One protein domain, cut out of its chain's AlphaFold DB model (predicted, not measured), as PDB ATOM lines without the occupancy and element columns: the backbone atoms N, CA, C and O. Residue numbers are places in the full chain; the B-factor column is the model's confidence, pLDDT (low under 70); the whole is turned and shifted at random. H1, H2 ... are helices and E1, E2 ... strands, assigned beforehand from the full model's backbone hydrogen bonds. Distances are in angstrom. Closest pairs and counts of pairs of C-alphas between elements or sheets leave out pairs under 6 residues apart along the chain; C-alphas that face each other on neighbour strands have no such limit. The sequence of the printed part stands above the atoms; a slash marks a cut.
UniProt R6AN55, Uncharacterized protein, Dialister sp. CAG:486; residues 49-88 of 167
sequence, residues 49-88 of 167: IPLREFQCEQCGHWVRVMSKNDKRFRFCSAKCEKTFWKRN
ATOM      1  N   ILE A  49      12.647  28.874  68.602       75.50
ATOM      2  CA  ILE A  49      12.813  29.556  69.895       75.50
ATOM      3  C   ILE A  49      13.323  28.533  70.924       75.50
ATOM      4  O   ILE A  49      12.587  27.595  71.249       75.50
ATOM      5  N   PRO A  50      14.544  28.691  71.464       78.56
ATOM      6  CA  PRO A  50      15.066  27.775  72.464       78.56
ATOM      7  C   PRO A  50      14.297  27.908  73.778       78.56
ATOM      8  O   PRO A  50      14.001  29.004  74.250       78.56
ATOM      9  N   LEU A  51      14.011  26.773  74.418       83.12
ATOM     10  CA  LEU A  51      13.435  26.738  75.767       83.12
ATOM     11  C   LEU A  51      14.417  27.307  76.795       83.12
ATOM     12  O   LEU A  51      14.011  27.830  77.835       83.12
ATOM     13  N   ARG A  52      15.717  27.136  76.534       84.81
ATOM     14  CA  ARG A  52      16.793  27.644  77.377       84.81
ATOM     15  C   ARG A  52      18.085  27.781  76.591       84.81
ATOM     16  O   ARG A  52      18.391  26.932  75.761       84.81
ATOM     17  N   GLU A  53      18.883  28.777  76.947       87.75
ATOM     18  CA  GLU A  53      20.233  28.967  76.424       87.75
ATOM     19  C   GLU A  53      21.226  29.042  77.583       87.75
ATOM     20  O   GLU A  53      20.919  29.599  78.643       87.75
ATOM     21  N   PHE A  54      22.405  28.445  77.421       89.25
ATOM     22  CA  PHE A  54      23.486  28.577  78.397       89.25
ATOM     23  C   PHE A  54      24.857  28.398  77.747       89.25
ATOM     24  O   PHE A  54      25.004  27.711  76.740       89.25
ATOM     25  N   GLN A  55      25.889  28.964  78.369       90.50
ATOM     26  CA  GLN A  55      27.265  28.780  77.927       90.50
ATOM     27  C   GLN A  55      27.907  27.575  78.626       90.50
ATOM     28  O   GLN A  55      27.865  27.445  79.851       90.50
ATOM     29  N   CYS A  56      28.528  26.679  77.859       88.56
ATOM     30  CA  CYS A  56      29.242  25.544  78.423       88.56
ATOM     31  C   CYS A  56      30.479  26.007  79.201       88.56
ATOM     32  O   CYS A  56      31.422  26.533  78.621       88.56
ATOM     33  N   GLU A  57      30.560  25.679  80.488       86.81
ATOM     34  CA  GLU A  57      31.680  26.126  81.333       86.81
ATOM     35  C   GLU A  57      33.045  25.502  80.995       86.81
ATOM     36  O   GLU A  57      34.084  25.956  81.469       86.81
ATOM     37  N   GLN A  58      33.069  24.431  80.197       86.94
ATOM     38  CA  GLN A  58      34.317  23.764  79.830       86.94
ATOM     39  C   GLN A  58      34.888  24.254  78.497       86.94
ATOM     40  O   GLN A  58      36.110  24.333  78.372       86.94
ATOM     41  N   CYS A  59      34.041  24.507  77.496       86.19
ATOM     42  CA  CYS A  59      34.476  24.905  76.151       86.19
ATOM     43  C   CYS A  59      33.986  26.288  75.710       86.19
ATOM     44  O   CYS A  59      34.429  26.754  74.671       86.19
ATOM     45  N   GLY A  60      33.090  26.931  76.459       86.12
ATOM     46  CA  GLY A  60      32.544  28.248  76.126       86.12
ATOM     47  C   GLY A  60      31.463  28.250  75.041       86.12
ATOM     48  O   GLY A  60      30.984  29.322  74.688       86.12
ATOM     49  N   HIS A  61      31.065  27.086  74.515       86.44
ATOM     50  CA  HIS A  61      30.048  26.998  73.463       86.44
ATOM     51  C   HIS A  61      28.646  27.340  73.986       86.44
ATOM     52  O   HIS A  61      28.271  26.889  75.073       86.44
ATOM     53  N   TRP A  62      27.886  28.103  73.202       87.81
ATOM     54  CA  TRP A  62      26.496  28.458  73.475       87.81
ATOM     55  C   TRP A  62      25.572  27.310  73.096       87.81
ATOM     56  O   TRP A  62      25.441  26.980  71.928       87.81
ATOM     57  N   VAL A  63      24.954  26.704  74.104       86.00
ATOM     58  CA  VAL A  63      24.050  25.567  73.941       86.00
ATOM     59  C   VAL A  63      22.622  26.077  73.883       86.00
ATOM     60  O   VAL A  63      22.191  26.788  74.801       86.00
ATOM     61  N   ARG A  64      21.885  25.667  72.850       87.19
ATOM     62  CA  ARG A  64      20.459  25.968  72.682       87.19
ATOM     63  C   ARG A  64      19.640  24.718  72.959       87.19
ATOM     64  O   ARG A  64      19.708  23.719  72.252       87.19
ATOM     65  N   VAL A  65      18.848  24.764  74.022       84.62
ATOM     66  CA  VAL A  65      17.988  23.652  74.419       84.62
ATOM     67  C   VAL A  65      16.630  23.809  73.748       84.62
ATOM     68  O   VAL A  65      15.782  24.574  74.206       84.62
ATOM     69  N   MET A  66      16.421  23.051  72.676       81.31
ATOM     70  CA  MET A  66      15.173  23.055  71.904       81.31
ATOM     71  C   MET A  66      14.135  22.064  72.453       81.31
ATOM     72  O   MET A  66      12.930  22.297  72.386       81.31
ATOM     73  N   SER A  67      14.587  20.951  73.044       78.62
ATOM     74  CA  SER A  67      13.718  19.863  73.506       78.62
ATOM     75  C   SER A  67      13.577  19.820  75.026       78.62
ATOM     76  O   SER A  67      14.562  19.877  75.754       78.62
ATOM     77  N   LYS A  68      12.357  19.576  75.522       79.25
ATOM     78  CA  LYS A  68      12.095  19.312  76.955       79.25
ATOM     79  C   LYS A  68      12.777  18.036  77.471       79.25
ATOM     80  O   LYS A  68      12.901  17.855  78.681       79.25
ATOM     81  N   ASN A  69      13.194  17.144  76.570       80.38
ATOM     82  CA  ASN A  69      13.922  15.923  76.919       80.38
ATOM     83  C   ASN A  69      15.416  16.176  77.138       80.38
ATOM     84  O   ASN A  69      16.090  15.347  77.756       80.38
ATOM     85  N   ASP A  70      15.929  17.302  76.646       79.25
ATOM     86  CA  ASP A  70      17.310  17.686  76.845       79.25
ATOM     87  C   ASP A  70      17.481  18.282  78.248       79.25
ATOM     88  O   ASP A  70      16.962  19.341  78.596       79.25
ATOM     89  N   LYS A  71      18.198  17.531  79.086       81.38
ATOM     90  CA  LYS A  71      18.448  17.857  80.494       81.38
ATOM     91  C   LYS A  71      19.793  18.557  80.694       81.38
ATOM     92  O   LYS A  71      20.253  18.653  81.834       81.38
ATOM     93  N   ARG A  72      20.464  18.999  79.624       83.94
ATOM     94  CA  ARG A  72      21.726  19.744  79.717       83.94
ATOM     95  C   ARG A  72      21.471  21.122  80.340       83.94
ATOM     96  O   ARG A  72      20.530  21.818  79.979       83.94
ATOM     97  N   PHE A  73      22.305  21.511  81.305       82.19
ATOM     98  CA  PHE A  73      22.146  22.784  82.034       82.19
ATOM     99  C   PHE A  73      23.445  23.572  82.259       82.19
ATOM    100  O   PHE A  73      23.389  24.730  82.654       82.19
ATOM    101  N   ARG A  74      24.612  22.940  82.082       84.50
ATOM    102  CA  ARG A  74      25.932  23.529  82.404       84.50
ATOM    103  C   ARG A  74      27.026  23.156  81.412       84.50
ATOM    104  O   ARG A  74      28.001  23.882  81.233       84.50
ATOM    105  N   PHE A  75      26.876  22.013  80.746       88.69
ATOM    106  CA  PHE A  75      27.839  21.515  79.775       88.69
ATOM    107  C   PHE A  75      27.134  21.119  78.482       88.69
ATOM    108  O   PHE A  75      26.057  20.529  78.524       88.69
ATOM    109  N   CYS A  76      27.773  21.386  77.342       84.00
ATOM    110  CA  CYS A  76      27.266  20.988  76.027       84.00
ATOM    111  C   CYS A  76      27.258  19.464  75.823       84.00
ATOM    112  O   CYS A  76      26.523  18.951  74.985       84.00
ATOM    113  N   SER A  77      28.057  18.724  76.598       84.50
ATOM    114  CA  SER A  77      28.131  17.264  76.545       84.50
ATOM    115  C   SER A  77      28.643  16.663  77.857       84.50
ATOM    116  O   SER A  77      29.386  17.300  78.611       84.50
ATOM    117  N   ALA A  78      28.351  15.377  78.072       85.19
ATOM    118  CA  ALA A  78      28.898  14.596  79.188       85.19
ATOM    119  C   ALA A  78      30.443  14.526  79.176       85.19
ATOM    120  O   ALA A  78      31.084  14.306  80.205       85.19
ATOM    121  N   LYS A  79      31.079  14.713  78.011       85.50
ATOM    122  CA  LYS A  79      32.545  14.761  77.895       85.50
ATOM    123  C   LYS A  79      33.102  16.058  78.480       85.50
ATOM    124  O   LYS A  79      34.104  16.016  79.199       85.50
ATOM    125  N   CYS A  80      32.449  17.184  78.196       84.94
ATOM    126  CA  CYS A  80      32.784  18.484  78.770       84.94
ATOM    127  C   CYS A  80      32.607  18.473  80.291       84.94
ATOM    128  O   CYS A  80      33.524  18.874  81.004       84.94
ATOM    129  N   GLU A  81      31.521  17.877  80.780       87.56
ATOM    130  CA  GLU A  81      31.295  17.652  82.209       87.56
ATOM    131  C   GLU A  81      32.435  16.843  82.859       87.56
ATOM    132  O   GLU A  81      33.099  17.314  83.783       87.56
ATOM    133  N   LYS A  82      32.744  15.645  82.338       86.62
ATOM    134  CA  LYS A  82      33.828  14.799  82.879       86.62
ATOM    135  C   LYS A  82      35.181  15.510  82.877       86.62
ATOM    136  O   LYS A  82      35.975  15.326  83.797       86.62
ATOM    137  N   THR A  83      35.474  16.278  81.830       85.62
ATOM    138  CA  THR A  83      36.752  16.992  81.701       85.62
ATOM    139  C   THR A  83      36.850  18.127  82.714       85.62
ATOM    140  O   THR A  83      37.886  18.275  83.363       85.62
ATOM    141  N   PHE A  84      35.757  18.868  82.903       87.12
ATOM    142  CA  PHE A  84      35.664  19.927  83.898       87.12
ATOM    143  C   PHE A  84      35.911  19.389  85.310       87.12
ATOM    144  O   PHE A  84      36.789  19.891  86.011       87.12
ATOM    145  N   TRP A  85      35.224  18.310  85.701       84.19
ATOM    146  CA  TRP A  85      35.407  17.711  87.025       84.19
ATOM    147  C   TRP A  85      36.795  17.104  87.225       84.19
ATOM    148  O   TRP A  85      37.348  17.189  88.316       84.19
ATOM    149  N   LYS A  86      37.407  16.534  86.179       84.94
ATOM    150  CA  LYS A  86      38.799  16.054  86.246       84.94
ATOM    151  C   LYS A  86      39.791  17.189  86.511       84.94
ATOM    152  O   LYS A  86      40.743  16.975  87.257       84.94
ATOM    153  N   ARG A  87      39.583  18.361  85.900       79.50
ATOM    154  CA  ARG A  87      40.462  19.531  86.061       79.50
ATOM    155  C   ARG A  87      40.246  20.243  87.397       79.50
ATOM    156  O   ARG A  87      41.219  20.649  88.017       79.50
ATOM    157  N   ASN A  88      38.996  20.350  87.838       77.44
ATOM    158  CA  ASN A  88      38.623  21.021  89.084       77.44
ATOM    159  C   ASN A  88      38.657  20.104  90.315       77.44
ATOM    160  O   ASN A  88      38.288  20.529  91.406       77.44
TER     161      ASN A  88
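What this domain is: This is residues 49 to 88 of the 167 residues of an uncharacterized protein of Dialister sp. CAG:486 (UniProt R6AN55). A two-stranded hairpin, E1 and E2, makes one end of an elongated shape and a helix, H1, makes the other; between them the chain folds back through a long loop, residues 66 to 77. The printed part has 40 residues, with E1, E2 and H1 in that order, the strands antiparallel. The class is mixed, helices and strands, with under half of the residues in named elements. It is only just compact, close to loose, with a radius of gyration of the C-alphas of 10.4 A and spans of 33 by 18 by 11 A.

Where its parts are: E1, residues 52 to 55, begins at C-alpha 52 (16.793, 27.644, 77.377) and is 10.5 A long. E2 is residues 62 to 65, 9.8 A. H1, residues 78 to 87, is 14.3 A and ends at C-alpha 87 (40.462, 19.531, 86.061).

How they stand to each other: E1 and E2 form a hairpin, their directions at 157 degrees; N 63 and O 54, 2.8 A apart, are within hydrogen-bond range. E1 and H1 are apart. In H1 every O i to N i+4 pair is within hydrogen-bond range.

The domain as a whole: The C-alphas farthest apart, of Ile 49 and Arg 87, are 33.6 A apart. The printed part has no cut. E2 to H1 is a long link. No printed residue is under 70 in pLDDT.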